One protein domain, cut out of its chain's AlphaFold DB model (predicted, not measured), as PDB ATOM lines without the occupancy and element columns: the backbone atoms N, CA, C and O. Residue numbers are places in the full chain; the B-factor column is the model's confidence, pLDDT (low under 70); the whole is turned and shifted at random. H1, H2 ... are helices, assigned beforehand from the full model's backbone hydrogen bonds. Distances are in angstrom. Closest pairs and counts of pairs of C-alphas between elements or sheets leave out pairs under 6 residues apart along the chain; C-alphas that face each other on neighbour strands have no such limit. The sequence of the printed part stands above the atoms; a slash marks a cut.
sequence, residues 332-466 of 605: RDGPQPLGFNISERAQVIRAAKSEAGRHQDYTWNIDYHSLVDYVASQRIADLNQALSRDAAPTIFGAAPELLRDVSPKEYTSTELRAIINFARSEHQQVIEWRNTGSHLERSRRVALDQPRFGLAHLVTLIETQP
ATOM      1  N   ARG A 332      14.765  56.453 145.929       85.00
ATOM      2  CA  ARG A 332      15.596  55.299 146.299       85.00
ATOM      3  C   ARG A 332      15.731  54.264 145.182       85.00
ATOM      4  O   ARG A 332      16.720  53.540 145.183       85.00
ATOM      5  N   ASP A 333      14.815  54.238 144.221       88.44
ATOM      6  CA  ASP A 333      14.858  53.291 143.103       88.44
ATOM      7  C   ASP A 333      15.668  53.842 141.916       88.44
ATOM      8  O   ASP A 333      15.990  53.127 140.968       88.44
ATOM      9  N   GLY A 334      16.120  55.100 142.011       85.19
ATOM     10  CA  GLY A 334      17.044  55.695 141.054       85.19
ATOM     11  C   GLY A 334      18.376  54.928 140.934       85.19
ATOM     12  O   GLY A 334      18.856  54.314 141.903       85.19
ATOM     13  N   PRO A 335      19.034  54.988 139.756       87.62
ATOM     14  CA  PRO A 335      20.289  54.285 139.513       87.62
ATOM     15  C   PRO A 335      21.344  54.679 140.548       87.62
ATOM     16  O   PRO A 335      21.445  55.843 140.942       87.62
ATOM     17  N   GLN A 336      22.131  53.699 141.007       88.00
ATOM     18  CA  GLN A 336      23.192  53.950 141.978       88.00
ATOM     19  C   GLN A 336      24.178  54.973 141.393       88.00
ATOM     20  O   GLN A 336      24.793  54.700 140.360       88.00
ATOM     21  N   PRO A 337      24.351  56.146 142.020       87.12
ATOM     22  CA  PRO A 337      25.317  57.109 141.528       87.12
ATOM     23  C   PRO A 337      26.729  56.536 141.668       87.12
ATOM     24  O   PRO A 337      27.049  55.900 142.675       87.12
ATOM     25  N   LEU A 338      27.587  56.815 140.683       84.81
ATOM     26  CA  LEU A 338      29.017  56.495 140.746       84.81
ATOM     27  C   LEU A 338      29.619  57.035 142.054       84.81
ATOM     28  O   LEU A 338      29.239  58.118 142.502       84.81
ATOM     29  N   GLY A 339      30.550  56.299 142.671       77.88
ATOM     30  CA  GLY A 339      31.076  56.617 144.010       77.88
ATOM     31  C   GLY A 339      31.674  58.025 144.142       77.88
ATOM     32  O   GLY A 339      31.513  58.672 145.170       77.88
ATOM     33  N   PHE A 340      32.262  58.547 143.067       80.75
ATOM     34  CA  PHE A 340      32.867  59.882 143.004       80.75
ATOM     35  C   PHE A 340      31.904  60.988 142.536       80.75
ATOM     36  O   PHE A 340      32.283  62.154 142.475       80.75
ATOM     37  N   ASN A 341      30.659  60.660 142.174       77.06
ATOM     38  CA  ASN A 341      29.696  61.671 141.748       77.06
ATOM     39  C   ASN A 341      29.222  62.475 142.969       77.06
ATOM     40  O   ASN A 341      28.485  61.961 143.808       77.06
ATOM     41  N   ILE A 342      29.653  63.728 143.065       75.94
ATOM     42  CA  ILE A 342      29.314  64.647 144.161       75.94
ATOM     43  C   ILE A 342      28.101  65.534 143.854       75.94
ATOM     44  O   ILE A 342      27.807  66.440 144.630       75.94
ATOM     45  N   SER A 343      27.396  65.306 142.741       80.62
ATOM     46  CA  SER A 343      26.197  66.085 142.419       80.62
ATOM     47  C   SER A 343      25.146  65.969 143.521       80.62
ATOM     48  O   SER A 343      24.991  64.924 144.149       80.62
ATOM     49  N   GLU A 344      24.384  67.038 143.718       80.19
ATOM     50  CA  GLU A 344      23.270  67.089 144.666       80.19
ATOM     51  C   GLU A 344      22.311  65.906 144.478       80.19
ATOM     52  O   GLU A 344      22.006  65.189 145.426       80.19
ATOM     53  N   ARG A 345      21.947  65.594 143.227       81.81
ATOM     54  CA  ARG A 345      21.127  64.423 142.885       81.81
ATOM     55  C   ARG A 345      21.744  63.105 143.364       81.81
ATOM     56  O   ARG A 345      21.035  62.261 143.903       81.81
ATOM     57  N   ALA A 346      23.050  62.915 143.181       84.31
ATOM     58  CA  ALA A 346      23.743  61.723 143.667       84.31
ATOM     59  C   ALA A 346      23.728  61.643 145.201       84.31
ATOM     60  O   ALA A 346      23.540  60.561 145.755       84.31
ATOM     61  N   GLN A 347      23.889  62.774 145.889       83.25
ATOM     62  CA  GLN A 347      23.839  62.834 147.351       83.25
ATOM     63  C   GLN A 347      22.440  62.509 147.887       83.25
ATOM     64  O   GLN A 347      22.312  61.705 148.805       83.25
ATOM     65  N   VAL A 348      21.401  63.055 147.255       85.94
ATOM     66  CA  VAL A 348      19.991  62.793 147.568       85.94
ATOM     67  C   VAL A 348      19.649  61.310 147.379       85.94
ATOM     68  O   VAL A 348      19.082  60.698 148.279       85.94
ATOM     69  N   ILE A 349      20.079  60.683 146.275       86.75
ATOM     70  CA  ILE A 349      19.879  59.236 146.056       86.75
ATOM     71  C   ILE A 349      20.606  58.409 147.126       86.75
ATOM     72  O   ILE A 349      20.048  57.446 147.650       86.75
ATOM     73  N   ARG A 350      21.845  58.771 147.484       87.94
ATOM     74  CA  ARG A 350      22.589  58.076 148.550       87.94
ATOM     75  C   ARG A 350      21.899  58.211 149.905       87.94
ATOM     76  O   ARG A 350      21.837  57.227 150.634       87.94
ATOM     77  N   ALA A 351      21.371  59.390 150.227       86.25
ATOM     78  CA  ALA A 351      20.640  59.624 151.467       86.25
ATOM     79  C   ALA A 351      19.329  58.834 151.510       86.25
ATOM     80  O   ALA A 351      19.095  58.130 152.489       86.25
ATOM     81  N   ALA A 352      18.544  58.840 150.429       87.81
ATOM     82  CA  ALA A 352      17.338  58.018 150.310       87.81
ATOM     83  C   ALA A 352      17.627  56.509 150.448       87.81
ATOM     84  O   ALA A 352      16.828  55.773 151.017       87.81
ATOM     85  N   LYS A 353      18.789  56.038 149.973       90.31
ATOM     86  CA  LYS A 353      19.223  54.631 150.089       90.31
ATOM     87  C   LYS A 353      19.882  54.273 151.429       90.31
ATOM     88  O   LYS A 353      20.090  53.081 151.693       90.31
ATOM     89  N   SER A 354      20.244  55.265 152.244       88.44
ATOM     90  CA  SER A 354      20.867  55.063 153.558       88.44
ATOM     91  C   SER A 354      19.909  54.372 154.527       88.44
ATOM     92  O   SER A 354      18.699  54.434 154.344       88.44
ATOM     93  N   GLU A 355      20.431  53.731 155.574       86.88
ATOM     94  CA  GLU A 355      19.602  53.053 156.584       86.88
ATOM     95  C   GLU A 355      18.557  53.995 157.202       86.88
ATOM     96  O   GLU A 355      17.388  53.636 157.293       86.88
ATOM     97  N   ALA A 356      18.943  55.243 157.484       79.56
ATOM     98  CA  ALA A 356      18.031  56.275 157.973       79.56
ATOM     99  C   ALA A 356      16.962  56.680 156.938       79.56
ATOM    100  O   ALA A 356      15.823  56.961 157.303       79.56
ATOM    101  N   GLY A 357      17.317  56.711 155.649       82.81
ATOM    102  CA  GLY A 357      16.413  57.109 154.566       82.81
ATOM    103  C   GLY A 357      15.468  56.003 154.095       82.81
ATOM    104  O   GLY A 357      14.389  56.302 153.596       82.81
ATOM    105  N   ARG A 358      15.827  54.726 154.293       85.00
ATOM    106  CA  ARG A 358      15.060  53.566 153.800       85.00
ATOM    107  C   ARG A 358      13.638  53.477 154.341       85.00
ATOM    108  O   ARG A 358      12.798  52.865 153.690       85.00
ATOM    109  N   HIS A 359      13.384  54.064 155.505       84.00
ATOM    110  CA  HIS A 359      12.075  54.047 156.155       84.00
ATOM    111  C   HIS A 359      11.120  55.140 155.652       84.00
ATOM    112  O   HIS A 359       9.979  55.185 156.103       84.00
ATOM    113  N   GLN A 360      11.567  56.019 154.749       82.50
ATOM    114  CA  GLN A 360      10.743  57.067 154.149       82.50
ATOM    115  C   GLN A 360      10.695  56.915 152.624       82.50
ATOM    116  O   GLN A 360      11.715  56.732 151.955       82.50
ATOM    117  N   ASP A 361       9.488  57.000 152.073       83.69
ATOM    118  CA  ASP A 361       9.233  56.894 150.639       83.69
ATOM    119  C   ASP A 361       9.362  58.274 149.987       83.69
ATOM    120  O   ASP A 361       8.381  58.963 149.729       83.69
ATOM    121  N   TYR A 362      10.602  58.702 149.754       83.31
ATOM    122  CA  TYR A 362      10.867  59.986 149.107       83.31
ATOM    123  C   TYR A 362      10.537  59.933 147.615       83.31
ATOM    124  O   TYR A 362      11.090  59.102 146.887       83.31
ATOM    125  N   THR A 363       9.719  60.869 147.140       85.56
ATOM    126  CA  THR A 363       9.419  61.044 145.711       85.56
ATOM    127  C   THR A 363      10.202  62.210 145.104       85.56
ATOM    128  O   THR A 363      10.502  63.197 145.779       85.56
ATOM    129  N   TRP A 364      10.515  62.144 143.803       79.75
ATOM    130  CA  TRP A 364      11.234  63.222 143.095       79.75
ATOM    131  C   TRP A 364      10.491  64.570 143.060       79.75
ATOM    132  O   TRP A 364      11.099  65.584 142.725       79.75
ATOM    133  N   ASN A 365       9.199  64.594 143.395       76.25
ATOM    134  CA  ASN A 365       8.328  65.737 143.138       76.25
ATOM    135  C   ASN A 365       8.094  66.573 144.401       76.25
ATOM    136  O   ASN A 365       8.349  67.773 144.401       76.25
ATOM    137  N   ILE A 366       7.591  65.947 145.468       65.69
ATOM    138  CA  ILE A 366       7.125  66.659 146.669       65.69
ATOM    139  C   ILE A 366       8.223  66.687 147.742       65.69
ATOM    140  O   ILE A 366       8.362  67.679 148.455       65.69
ATOM    141  N   ASP A 367       9.076  65.658 147.784       71.44
ATOM    142  CA  ASP A 367      10.021  65.453 148.887       71.44
ATOM    143  C   ASP A 367      11.474  65.777 148.527       71.44
ATOM    144  O   ASP A 367      12.340  65.758 149.400       71.44
ATOM    145  N   TYR A 368      11.766  66.091 147.258       79.88
ATOM    146  CA  TYR A 368      13.136  66.346 146.802       79.88
ATOM    147  C   TYR A 368      13.791  67.502 147.562       79.88
ATOM    148  O   TYR A 368      14.896  67.344 148.071       79.88
ATOM    149  N   HIS A 369      13.103  68.639 147.693       76.75
ATOM    150  CA  HIS A 369      13.636  69.797 148.415       76.75
ATOM    151  C   HIS A 369      13.810  69.513 149.910       76.75
ATOM    152  O   HIS A 369      14.867  69.804 150.459       76.75
ATOM    153  N   SER A 370      12.840  68.851 150.544       77.19
ATOM    154  CA  SER A 370      12.941  68.428 151.945       77.19
ATOM    155  C   SER A 370      14.124  67.481 152.175       77.19
ATOM    156  O   SER A 370      14.826  67.586 153.178       77.19
ATOM    157  N   LEU A 371      14.382  66.573 151.229       78.75
ATOM    158  CA  LEU A 371      15.508  65.649 151.293       78.75
ATOM    159  C   LEU A 371      16.845  66.359 151.032       78.75
ATOM    160  O   LEU A 371      17.828  66.049 151.700       78.75
ATOM    161  N   VAL A 372      16.889  67.333 150.117       80.12
ATOM    162  CA  VAL A 372      18.051  68.217 149.916       80.12
ATOM    163  C   VAL A 372      18.369  68.978 151.202       80.12
ATOM    164  O   VAL A 372      19.517  68.956 151.644       80.12
ATOM    165  N   ASP A 373      17.364  69.575 151.841       81.62
ATOM    166  CA  ASP A 373      17.523  70.317 153.092       81.62
ATOM    167  C   ASP A 373      17.971  69.403 154.243       81.62
ATOM    168  O   ASP A 373      18.841  69.774 155.036       81.62
ATOM    169  N   TYR A 374      17.443  68.176 154.309       84.00
ATOM    170  CA  TYR A 374      17.880  67.156 155.265       84.00
ATOM    171  C   TYR A 374      19.346  66.756 155.045       84.00
ATOM    172  O   TYR A 374      20.143  66.793 155.986       84.00
ATOM    173  N   VAL A 375      19.729  66.425 153.805       82.12
ATOM    174  CA  VAL A 375      21.119  66.085 153.452       82.12
ATOM    175  C   VAL A 375      22.045  67.248 153.794       82.12
ATOM    176  O   VAL A 375      23.105  67.038 154.384       82.12
ATOM    177  N   ALA A 376      21.642  68.473 153.458       82.31
ATOM    178  CA  ALA A 376      22.405  69.673 153.754       82.31
ATOM    179  C   ALA A 376      22.608  69.860 155.260       82.31
ATOM    180  O   ALA A 376      23.741  70.046 155.706       82.31
ATOM    181  N   SER A 377      21.536  69.733 156.041       85.00
ATOM    182  CA  SER A 377      21.568  69.859 157.500       85.00
ATOM    183  C   SER A 377      22.471  68.811 158.147       85.00
ATOM    184  O   SER A 377      23.298  69.153 158.994       85.00
ATOM    185  N   GLN A 378      22.385  67.550 157.709       84.38
ATOM    186  CA  GLN A 378      23.245  66.480 158.217       84.38
ATOM    187  C   GLN A 378      24.723  66.753 157.913       84.38
ATOM    188  O   GLN A 378      25.576  66.607 158.783       84.38
ATOM    189  N   ARG A 379      25.039  67.226 156.703       82.25
ATOM    190  CA  ARG A 379      26.420  67.563 156.323       82.25
ATOM    191  C   ARG A 379      26.968  68.760 157.088       82.25
ATOM    192  O   ARG A 379      28.144  68.756 157.442       82.25
ATOM    193  N   ILE A 380      26.137  69.764 157.364       85.94
ATOM    194  CA  ILE A 380      26.507  70.887 158.233       85.94
ATOM    195  C   ILE A 380      26.816  70.375 159.644       85.94
ATOM    196  O   ILE A 380      27.827  70.774 160.220       85.94
ATOM    197  N   ALA A 381      26.001  69.463 160.182       85.75
ATOM    198  CA  ALA A 381      26.241  68.863 161.491       85.75
ATOM    199  C   ALA A 381      27.561  68.073 161.532       85.75
ATOM    200  O   ALA A 381      28.371  68.284 162.436       85.75
ATOM    201  N   ASP A 382      27.821  67.234 160.525       83.06
ATOM    202  CA  ASP A 382      29.065  66.464 160.411       83.06
ATOM    203  C   ASP A 382      30.291  67.388 160.294       83.06
ATOM    204  O   ASP A 382      31.315  67.171 160.950       83.06
ATOM    205  N   LEU A 383      30.186  68.459 159.496       84.56
ATOM    206  CA  LEU A 383      31.237  69.469 159.360       84.56
ATOM    207  C   LEU A 383      31.482  70.192 160.687       84.56
ATOM    208  O   LEU A 383      32.631  70.304 161.104       84.56
ATOM    209  N   ASN A 384      30.434  70.635 161.382       89.25
ATOM    210  CA  ASN A 384      30.562  71.280 162.690       89.25
ATOM    211  C   ASN A 384      31.192  70.341 163.720       89.25
ATOM    212  O   ASN A 384      32.026  70.773 164.517       89.25
ATOM    213  N   GLN A 385      30.870  69.047 163.673       88.69
ATOM    214  CA  GLN A 385      31.515  68.050 164.518       88.69
ATOM    215  C   GLN A 385      33.009  67.913 164.190       88.69
ATOM    216  O   GLN A 385      33.831  67.862 165.105       88.69
ATOM    217  N   ALA A 386      33.381  67.868 162.908       84.44
ATOM    218  CA  ALA A 386      34.777  67.792 162.483       84.44
ATOM    219  C   ALA A 386      35.567  69.050 162.876       84.44
ATOM    220  O   ALA A 386      36.653  68.948 163.438       84.44
ATOM    221  N   LEU A 387      34.994  70.230 162.644       87.50
ATOM    222  CA  LEU A 387      35.553  71.520 163.046       87.50
ATOM    223  C   LEU A 387      35.712  71.624 164.571       87.50
ATOM    224  O   LEU A 387      36.736  72.087 165.063       87.50
ATOM    225  N   SER A 388      34.747  71.113 165.339       88.12
ATOM    226  CA  SER A 388      34.833  71.086 166.805       88.12
ATOM    227  C   SER A 388      35.967  70.199 167.320       88.12
ATOM    228  O   SER A 388      36.541  70.499 168.362       88.12
ATOM    229  N   ARG A 389      36.318  69.121 166.604       86.88
ATOM    230  CA  ARG A 389      37.466  68.264 166.960       86.88
ATOM    231  C   ARG A 389      38.803  68.961 166.719       86.88
ATOM    232  O   ARG A 389      39.737  68.744 167.483       86.88
ATOM    233  N   ASP A 390      38.880  69.796 165.685       82.00
ATOM    234  CA  ASP A 390      40.093  70.546 165.338       82.00
ATOM    235  C   ASP A 390      40.295  71.782 166.221       82.00
ATOM    236  O   ASP A 390      41.417  72.270 166.375       82.00
ATOM    237  N   ALA A 391      39.218  72.289 166.818       78.62
ATOM    238  CA  ALA A 391      39.241  73.363 167.797       78.62
ATOM    239  C   ALA A 391      39.676  72.836 169.173       78.62
ATOM    240  O   ALA A 391      38.920  72.894 170.145       78.62
ATOM    241  N   ALA A 392      40.903  72.314 169.262       76.69
ATOM    242  CA  ALA A 392      41.509  72.010 170.551       76.69
ATOM    243  C   ALA A 392      41.437  73.266 171.444       76.69
ATOM    244  O   ALA A 392      41.714  74.370 170.959       76.69
ATOM    245  N   PRO A 393      41.042  73.132 172.723       72.88
ATOM    246  CA  PRO A 393      40.968  74.272 173.619       72.88
ATOM    247  C   PRO A 393      42.339  74.940 173.679       72.88
ATOM    248  O   PRO A 393      43.364  74.289 173.882       72.88
ATOM    249  N   THR A 394      42.352  76.254 173.471       70.25
ATOM    250  CA  THR A 394      43.551  77.075 173.631       70.25
ATOM    251  C   THR A 394      44.142  76.856 175.029       70.25
ATOM    252  O   THR A 394      43.409  76.510 175.953       70.25
ATOM    253  N   ILE A 395      45.443  77.102 175.220       73.50
ATOM    254  CA  ILE A 395      46.183  76.884 176.490       73.50
ATOM    255  C   ILE A 395      45.466  77.490 177.723       73.50
ATOM    256  O   ILE A 395      45.632  77.016 178.842       73.50
ATOM    257  N   PHE A 396      44.612  78.495 177.513       77.94
ATOM    258  CA  PHE A 396      43.817  79.170 178.543       77.94
ATOM    259  C   PHE A 396      42.387  78.628 178.737       77.94
ATOM    260  O   PHE A 396      41.580  79.263 179.410       77.94
ATOM    261  N   GLY A 397      42.032  77.488 178.140       77.19
ATOM    262  CA  GLY A 397      40.743  76.809 178.328       77.19
ATOM    263  C   GLY A 397      39.524  77.486 177.688       77.19
ATOM    264  O   GLY A 397      38.438  76.912 177.705       77.19
ATOM    265  N   ALA A 398      39.672  78.676 177.099       79.94
ATOM    266  CA  ALA A 398      38.599  79.334 176.363       79.94
ATOM    267  C   ALA A 398      38.436  78.714 174.967       79.94
ATOM    268  O   ALA A 398      39.422  78.510 174.247       79.94
ATOM    269  N   ALA A 399      37.186  78.435 174.586       79.00
ATOM    270  CA  ALA A 399      36.850  78.044 173.224       79.00
ATOM    271  C   ALA A 399      37.142  79.217 172.268       79.00
ATOM    272  O   ALA A 399      36.801  80.356 172.601       79.00
ATOM    273  N   PRO A 400      37.743  78.968 171.093       86.25
ATOM    274  CA  PRO A 400      38.004  80.033 170.139       86.25
ATOM    275  C   PRO A 400      36.694  80.669 169.660       86.25
ATOM    276  O   PRO A 400      35.706  79.965 169.409       86.25
ATOM    277  N   GLU A 401      36.714  81.998 169.545       91.69
ATOM    278  CA  GLU A 401      35.593  82.828 169.098       91.69
ATOM    279  C   GLU A 401      35.135  82.423 167.692       91.69
ATOM    280  O   GLU A 401      35.944  82.015 166.851       91.69
ATOM    281  N   LEU A 402      33.835  82.518 167.420       93.31
ATOM    282  CA  LEU A 402      33.305  82.253 166.089       93.31
ATOM    283  C   LEU A 402      33.640  83.420 165.156       93.31
ATOM    284  O   LEU A 402      33.394  84.577 165.479       93.31
ATOM    285  N   LEU A 403      34.126  83.123 163.949       92.44
ATOM    286  CA  LEU A 403      34.498  84.120 162.939       92.44
ATOM    287  C   LEU A 403      33.348  85.060 162.563       92.44
ATOM    288  O   LEU A 403      33.591  86.192 162.154       92.44
ATOM    289  N   ARG A 404      32.094  84.616 162.706       92.00
ATOM    290  CA  ARG A 404      30.922  85.467 162.459       92.00
ATOM    291  C   ARG A 404      30.759  86.574 163.507       92.00
ATOM    292  O   ARG A 404      30.270  87.648 163.156       92.00
ATOM    293  N   ASP A 405      31.220  86.351 164.734       93.62
ATOM    294  CA  ASP A 405      31.091  87.299 165.848       93.62
ATOM    295  C   ASP A 405      32.235  88.331 165.841       93.62
ATOM    296  O   ASP A 405      32.041  89.492 166.202       93.62
ATOM    297  N   VAL A 406      33.374  87.958 165.255       92.19
ATOM    298  CA  VAL A 406      34.565  88.797 165.095       92.19
ATOM    299  C   VAL A 406      34.293  90.050 164.244       92.19
ATOM    300  O   VAL A 406      33.785  89.975 163.121       92.19
ATOM    301  N   SER A 407      34.664  91.233 164.744       91.75
ATOM    302  CA  SER A 407      34.470  92.515 164.054       91.75
ATOM    303  C   SER A 407      35.396  92.664 162.828       91.75
ATOM    304  O   SER A 407      36.617  92.674 162.977       91.75
ATOM    305  N   PRO A 408      34.877  92.907 161.604       87.19
ATOM    306  CA  PRO A 408      35.712  93.064 160.407       87.19
ATOM    307  C   PRO A 408      36.630  94.291 160.463       87.19
ATOM    308  O   PRO A 408      37.612  94.366 159.726       87.19
ATOM    309  N   LYS A 409      36.283  95.279 161.299       87.19
ATOM    310  CA  LYS A 409      37.018  96.545 161.433       87.19
ATOM    311  C   LYS A 409      38.355  96.374 162.149       87.19
ATOM    312  O   LYS A 409      39.235  97.205 161.967       87.19
ATOM    313  N   GLU A 410      38.495  95.313 162.933       84.44
ATOM    314  CA  GLU A 410      39.701  95.041 163.718       84.44
ATOM    315  C   GLU A 410      40.832  94.456 162.861       84.44
ATOM    316  O   GLU A 410      41.979  94.415 163.296       84.44
ATOM    317  N   TYR A 411      40.542  94.083 161.609       87.44
ATOM    318  CA  TYR A 411      41.510  93.466 160.711       87.44
ATOM    319  C   TYR A 411      41.858  94.363 159.530       87.44
ATOM    320  O   TYR A 411      41.000  94.867 158.799       87.44
ATOM    321  N   THR A 412      43.158  94.544 159.314       86.56
ATOM    322  CA  THR A 412      43.718  95.317 158.198       86.56
ATOM    323  C   THR A 412      43.775  94.510 156.902       86.56
ATOM    324  O   THR A 412      43.649  95.092 155.828       86.56
ATOM    325  N   SER A 413      43.888  93.179 156.991       93.38
ATOM    326  CA  SER A 413      43.966  92.289 155.828       93.38
ATOM    327  C   SER A 413      42.638  92.202 155.070       93.38
ATOM    328  O   SER A 413      41.612  91.794 155.619       93.38
ATOM    329  N   THR A 414      42.671  92.539 153.779       89.50
ATOM    330  CA  THR A 414      41.540  92.388 152.848       89.50
ATOM    331  C   THR A 414      41.071  90.936 152.755       89.50
ATOM    332  O   THR A 414      39.871  90.679 152.683       89.50
ATOM    333  N   GLU A 415      42.008  89.990 152.809       89.56
ATOM    334  CA  GLU A 415      41.723  88.557 152.744       89.56
ATOM    335  C   GLU A 415      40.911  88.098 153.961       89.56
ATOM    336  O   GLU A 415      39.863  87.469 153.818       89.56
ATOM    337  N   LEU A 416      41.335  88.475 155.170       89.56
ATOM    338  CA  LEU A 416      40.631  88.062 156.380       89.56
ATOM    339  C   LEU A 416      39.230  88.684 156.461       89.56
ATOM    340  O   LEU A 416      38.284  88.026 156.889       89.56
ATOM    341  N   ARG A 417      39.060  89.923 155.980       90.44
ATOM    342  CA  ARG A 417      37.727  90.531 155.843       90.44
ATOM    343  C   ARG A 417      36.832  89.736 154.894       90.44
ATOM    344  O   ARG A 417      35.647  89.597 155.179       90.44
ATOM    345  N   ALA A 418      37.376  89.214 153.794       88.06
ATOM    346  CA  ALA A 418      36.623  88.361 152.879       88.06
ATOM    347  C   ALA A 418      36.181  87.057 153.563       88.06
ATOM    348  O   ALA A 418      35.015  86.690 153.453       88.06
ATOM    349  N   ILE A 419      37.059  86.423 154.348       90.50
ATOM    350  CA  ILE A 419      36.738  85.211 155.122       90.50
ATOM    351  C   ILE A 419      35.665  85.486 156.187       90.50
ATOM    352  O   ILE A 419      34.708  84.725 156.311       90.50
ATOM    353  N   ILE A 420      35.774  86.594 156.926       91.69
ATOM    354  CA  ILE A 420      34.772  86.988 157.930       91.69
ATOM    355  C   ILE A 420      33.420  87.257 157.256       91.69
ATOM    356  O   ILE A 420      32.384  86.783 157.722       91.69
ATOM    357  N   ASN A 421      33.406  87.972 156.128       88.56
ATOM    358  CA  ASN A 421      32.180  88.217 155.369       88.56
ATOM    359  C   ASN A 421      31.579  86.921 154.806       88.56
ATOM    360  O   ASN A 421      30.360  86.764 154.819       88.56
ATOM    361  N   PHE A 422      32.419  85.981 154.363       89.50
ATOM    362  CA  PHE A 422      31.997  84.651 153.934       89.50
ATOM    363  C   PHE A 422      31.328  83.888 155.081       89.50
ATOM    364  O   PHE A 422      30.186  83.462 154.924       89.50
ATOM    365  N   ALA A 423      31.963  83.811 156.255       90.88
ATOM    366  CA  ALA A 423      31.405  83.162 157.445       90.88
ATOM    367  C   ALA A 423      30.096  83.818 157.932       90.88
ATOM    368  O   ALA A 423      29.245  83.158 158.524       90.88
ATOM    369  N   ARG A 424      29.915  85.118 157.661       92.50
ATOM    370  CA  ARG A 424      28.691  85.881 157.957       92.50
ATOM    371  C   ARG A 424      27.609  85.773 156.890       92.50
ATOM    372  O   ARG A 424      26.509  86.275 157.118       92.50
ATOM    373  N   SER A 425      27.885  85.180 155.734       88.00
ATOM    374  CA  SER A 425      26.859  85.015 154.705       88.00
ATOM    375  C   SER A 425      25.731  84.110 155.210       88.00
ATOM    376  O   SER A 425      25.969  83.185 155.984       88.00
ATOM    377  N   GLU A 426      24.498  84.372 154.771       84.62
ATOM    378  CA  GLU A 426      23.282  83.668 155.215       84.62
ATOM    379  C   GLU A 426      23.434  82.136 155.183       84.62
ATOM    380  O   GLU A 426      23.036  81.446 156.115       84.62
ATOM    381  N   HIS A 427      24.103  81.611 154.153       78.12
ATOM    382  CA  HIS A 427      24.322  80.175 153.972       78.12
ATOM    383  C   HIS A 427      25.437  79.584 154.848       78.12
ATOM    384  O   HIS A 427      25.459  78.377 155.066       78.12
ATOM    385  N   GLN A 428      26.376  80.401 155.332       87.19
ATOM    386  CA  GLN A 428      27.538  79.948 156.110       87.19
ATOM    387  C   GLN A 428      27.369  80.166 157.611       87.19
ATOM    388  O   GLN A 428      28.081  79.541 158.392       87.19
ATOM    389  N   GLN A 429      26.406  80.993 158.030       89.69
ATOM    390  CA  GLN A 429      26.134  81.250 159.445       89.69
ATOM    391  C   GLN A 429      25.773  79.985 160.228       89.69
ATOM    392  O   GLN A 429      25.952  79.963 161.437       89.69
ATOM    393  N   VAL A 430      25.290  78.930 159.572       89.69
ATOM    394  CA  VAL A 430      24.986  77.634 160.204       89.69
ATOM    395  C   VAL A 430      26.235  76.787 160.494       89.69
ATOM    396  O   VAL A 430      26.162  75.829 161.264       89.69
ATOM    397  N   ILE A 431      27.386  77.144 159.916       91.44
ATOM    398  CA  ILE A 431      28.667  76.472 160.141       91.44
ATOM    399  C   ILE A 431      29.447  77.219 161.230       91.44
ATOM    400  O   ILE A 431      29.589  78.443 161.208       91.44
ATOM    401  N   GLU A 432      29.985  76.474 162.194       93.38
ATOM    402  CA  GLU A 432      30.772  76.988 163.316       93.38
ATOM    403  C   GLU A 432      32.223  77.280 162.908       93.38
ATOM    404  O   GLU A 432      33.190  76.690 163.397       93.38
ATOM    405  N   TRP A 433      32.390  78.225 161.988       93.06
ATOM    406  CA  TRP A 433      33.696  78.773 161.650       93.06
ATOM    407  C   TRP A 433      34.284  79.475 162.884       93.06
ATOM    408  O   TRP A 433      33.721  80.455 163.362       93.06
ATOM    409  N   ARG A 434      35.404  78.980 163.416       93.06
ATOM    410  CA  ARG A 434      36.113  79.519 164.583       93.06
ATOM    411  C   ARG A 434      37.365  80.249 164.130       93.06
ATOM    412  O   ARG A 434      37.924  79.931 163.084       93.06
ATOM    413  N   ASN A 435      37.807  81.221 164.913       92.06
ATOM    414  CA  ASN A 435      39.009  81.996 164.640       92.06
ATOM    415  C   ASN A 435      40.268  81.199 165.020       92.06
ATOM    416  O   ASN A 435      40.977  81.522 165.971       92.06
ATOM    417  N   THR A 436      40.499  80.095 164.313       91.12
ATOM    418  CA  THR A 436      41.676  79.235 164.459       91.12
ATOM    419  C   THR A 436      42.400  79.131 163.123       91.12
ATOM    420  O   THR A 436      41.786  79.231 162.060       91.12
ATOM    421  N   GLY A 437      43.715  78.892 163.159       89.75
ATOM    422  CA  GLY A 437      44.515  78.757 161.938       89.75
ATOM    423  C   GLY A 437      43.988  77.669 160.994       89.75
ATOM    424  O   GLY A 437      43.919  77.885 159.789       89.75
ATOM    425  N   SER A 438      43.524  76.537 161.536       88.31
ATOM    426  CA  SER A 438      42.962  75.434 160.746       88.31
ATOM    427  C   SER A 438      41.644  75.801 160.057       88.31
ATOM    428  O   SER A 438      41.449  75.467 158.889       88.31
ATOM    429  N   HIS A 439      40.742  76.516 160.736       91.06
ATOM    430  CA  HIS A 439      39.472  76.945 160.141       91.06
ATOM    431  C   HIS A 439      39.678  78.048 159.100       91.06
ATOM    432  O   HIS A 439      39.027  78.023 158.054       91.06
ATOM    433  N   LEU A 440      40.595  78.988 159.354       90.00
ATOM    434  CA  LEU A 440      40.967  80.027 158.392       90.00
ATOM    435  C   LEU A 440      41.564  79.413 157.122       90.00
ATOM    436  O   LEU A 440      41.144  79.760 156.022       90.00
ATOM    437  N   GLU A 441      42.471  78.446 157.264       88.31
ATOM    438  CA  GLU A 441      43.085  77.746 156.134       88.31
ATOM    439  C   GLU A 441      42.063  76.939 155.320       88.31
ATOM    440  O   GLU A 441      42.065  76.978 154.091       88.31
ATOM    441  N   ARG A 442      41.121  76.259 155.986       86.69
ATOM    442  CA  ARG A 442      40.002  75.596 155.297       86.69
ATOM    443  C   ARG A 442      39.116  76.595 154.557       86.69
ATOM    444  O   ARG A 442      38.727  76.317 153.428       86.69
ATOM    445  N   SER A 443      38.838  77.751 155.160       85.00
ATOM    446  CA  SER A 443      38.014  78.804 154.549       85.00
ATOM    447  C   SER A 443      38.683  79.410 153.314       85.00
ATOM    448  O   SER A 443      38.013  79.630 152.313       85.00
ATOM    449  N   ARG A 444      40.007  79.616 153.340       84.19
ATOM    450  CA  ARG A 444      40.797  80.121 152.197       84.19
ATOM    451  C   ARG A 444      40.706  79.246 150.954       84.19
ATOM    452  O   ARG A 444      40.798  79.746 149.839       84.19
ATOM    453  N   ARG A 445      40.555  77.938 151.150       80.94
ATOM    454  CA  ARG A 445      40.463  76.954 150.063       80.94
ATOM    455  C   ARG A 445      39.070  76.881 149.447       80.94
ATOM    456  O   ARG A 445      38.909  76.266 148.397       80.94
ATOM    457  N   VAL A 446      38.069  77.489 150.082       78.69
ATOM    458  CA  VAL A 446      36.739  77.656 149.497       78.69
ATOM    459  C   VAL A 446      36.780  78.877 148.584       78.69
ATOM    460  O   VAL A 446      37.327  79.911 148.959       78.69
ATOM    461  N   ALA A 447      36.200  78.778 147.389       69.19
ATOM    462  CA  ALA A 447      36.043  79.914 146.483       69.19
ATOM    463  C   ALA A 447      35.153  80.995 147.135       69.19
ATOM    464  O   ALA A 447      33.923  80.942 147.068       69.19
ATOM    465  N   LEU A 448      35.785  81.950 147.829       66.44
ATOM    466  CA  LEU A 448      35.127  82.976 148.654       66.44
ATOM    467  C   LEU A 448      34.227  83.925 147.839       66.44
ATOM    468  O   LEU A 448      33.377  84.609 148.406       66.44
ATOM    469  N   ASP A 449      34.407  83.972 146.520       55.59
ATOM    470  CA  ASP A 449      33.636  84.767 145.562       55.59
ATOM    471  C   ASP A 449      32.297  84.120 145.170       55.59
ATOM    472  O   ASP A 449      31.441  84.789 144.586       55.59
ATOM    473  N   GLN A 450      32.073  82.847 145.519       57.53
ATOM    474  CA  GLN A 450      30.870  82.115 145.129       57.53
ATOM    475  C   GLN A 450      30.113  81.549 146.349       57.53
ATOM    476  O   GLN A 450      30.128  80.343 146.596       57.53
ATOM    477  N   PRO A 451      29.345  82.379 147.087       50.78
ATOM    478  CA  PRO A 451      28.681  81.987 148.342       50.78
ATOM    479  C   PRO A 451      27.607  80.892 148.191       50.78
ATOM    480  O   PRO A 451      27.073  80.412 149.189       50.78
ATOM    481  N   ARG A 452      27.269  80.509 146.950       50.09
ATOM    482  CA  ARG A 452      26.277  79.477 146.603       50.09
ATOM    483  C   ARG A 452      26.879  78.112 146.256       50.09
ATOM    484  O   ARG A 452      26.127  77.148 146.162       50.09
ATOM    485  N   PHE A 453      28.195  78.006 146.073       51.06
ATOM    486  CA  PHE A 453      28.862  76.705 145.977       51.06
ATOM    487  C   PHE A 453      29.170  76.295 147.423       51.06
ATOM    488  O   PHE A 453      30.129  76.758 148.020       51.06
ATOM    489  N   GLY A 454      28.315  75.566 148.134       55.59
ATOM    490  CA  GLY A 454      27.485  74.443 147.718       55.59
ATOM    491  C   GLY A 454      28.168  73.222 148.318       55.59
ATOM    492  O   GLY A 454      29.233  72.835 147.847       55.59
ATOM    493  N   LEU A 455      27.602  72.684 149.399       51.94
ATOM    494  CA  LEU A 455      28.143  71.651 150.302       51.94
ATOM    495  C   LEU A 455      29.011  70.558 149.653       51.94
ATOM    496  O   LEU A 455      29.943  70.081 150.285       51.94
ATOM    497  N   ALA A 456      28.767  70.206 148.390       53.31
ATOM    498  CA  ALA A 456      29.609  69.324 147.583       53.31
ATOM    499  C   ALA A 456      31.108  69.699 147.575       53.31
ATOM    500  O   ALA A 456      31.946  68.809 147.690       53.31
ATOM    501  N   HIS A 457      31.459  70.989 147.486       62.38
ATOM    502  CA  HIS A 457      32.864  71.431 147.474       62.38
ATOM    503  C   HIS A 457      33.500  71.360 148.872       62.38
ATOM    504  O   HIS A 457      34.657  70.970 149.019       62.38
ATOM    505  N   LEU A 458      32.711  71.663 149.910       59.53
ATOM    506  CA  LEU A 458      33.108  71.508 151.313       59.53
ATOM    507  C   LEU A 458      33.323  70.029 151.671       59.53
ATOM    508  O   LEU A 458      34.264  69.710 152.387       59.53
ATOM    509  N   VAL A 459      32.503  69.123 151.130       58.50
ATOM    510  CA  VAL A 459      32.629  67.667 151.315       58.50
ATOM    511  C   VAL A 459      33.933  67.141 150.718       58.50
ATOM    512  O   VAL A 459      34.650  66.419 151.406       58.50
ATOM    513  N   THR A 460      34.301  67.555 149.499       63.22
ATOM    514  CA  THR A 460      35.613  67.205 148.924       63.22
ATOM    515  C   THR A 460      36.747  67.680 149.832       63.22
ATOM    516  O   THR A 460      37.653  66.913 150.133       63.22
ATOM    517  N   LEU A 461      36.650  68.900 150.363       59.69
ATOM    518  CA  LEU A 461      37.648  69.480 151.264       59.69
ATOM    519  C   LEU A 461      37.832  68.697 152.578       59.69
ATOM    520  O   LEU A 461      38.939  68.685 153.114       59.69
ATOM    521  N   ILE A 462      36.779  68.048 153.088       59.59
ATOM    522  CA  ILE A 462      36.819  67.207 154.298       59.59
ATOM    523  C   ILE A 462      37.343  65.801 153.977       59.59
ATOM    524  O   ILE A 462      38.131  65.249 154.743       59.59
ATOM    525  N   GLU A 463      36.896  65.210 152.866       60.34
ATOM    526  CA  GLU A 463      37.155  63.805 152.528       60.34
ATOM    527  C   GLU A 463      38.535  63.582 151.877       60.34
ATOM    528  O   GLU A 463      39.098  62.499 152.019       60.34
ATOM    529  N   THR A 464      39.119  64.580 151.199       57.97
ATOM    530  CA  THR A 464      40.383  64.413 150.450       57.97
ATOM    531  C   THR A 464      41.644  64.872 151.189       57.97
ATOM    532  O   THR A 464      42.707  64.943 150.572       57.97
ATOM    533  N   GLN A 465      41.580  65.205 152.481       54.19
ATOM    534  CA  GLN A 465      42.772  65.609 153.241       54.19
ATOM    535  C   GLN A 465      43.458  64.401 153.906       54.19
ATOM    536  O   GLN A 465      42.864  63.783 154.796       54.19
ATOM    537  N   PRO A 466      44.718  64.072 153.557       44.53
ATOM    538  CA  PRO A 466      45.538  63.194 154.383       44.53
ATOM    539  C   PRO A 466      45.900  63.918 155.690       44.53
ATOM    540  O   PRO A 466      46.331  65.069 155.677       44.53
TER     541      PRO A 466
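Overview. This is residues 332 to 466 of the 605 residues of an uncharacterized protein of Zopfia rhizophila CBS 207.26 (UniProt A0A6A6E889). A long helix, H2, runs through an elongated domain, with H1 packed crosswise on its first part and the short helices H3 and H4 making a small corner towards its other end. H5 lies near H2 and H4, and long loops join the helices. The 135 printed residues include five named helices, H1 to H5 in chain order, and no named strand; the class is all helix, though under half of the residues, 59, are in named elements. The whole is only just loose, close to compact, with a radius of gyration of the C-alphas of 17.2 A and spans of 52 by 31 by 27 A.

Along the chain. H2, residues 368 to 390, is 33.0 A long, from C-alpha 368 at (13.136, 66.346, 146.802) to C-alpha 390 at (40.093, 70.546, 165.338). H1, residues 344 to 353, spans 14.2 A, and H3, residues 414 to 423, 14.5 A. H4 is residues 437 to 444, 10.5 A, and H5 is residues 456 to 463, 10.6 A, ending at C-alpha 463 at (37.155, 63.805, 152.528).

Arrangement. H2 touches H1 with residues 368 to 375 alone, about perpendicular at 90 degrees; the closest C-alphas, of Val 348 and Val 372, are 6.2 A apart. H2 and H5 are close but not clearly touching, the closest C-alphas, of Leu 383 and Ile 462, being 7.9 A apart. H3 and H4 only just touch, with 3 pairs of C-alphas within 8 A, the closest those of Ile 419 and Ser 443 at 6.6 A, about perpendicular at 88 degrees. H2 and H3 are apart. In H1, H2, H3, H4 and H5 every O i to N i+4 pair is within hydrogen-bond range.

Size, cuts and confidence. The two C-alphas farthest apart, of Asp 333 and Thr 412, are 53.2 A apart. The printed part has no cut, and its four links between helices are long. Residue 366 and residues 447 to 466 have pLDDT under 70.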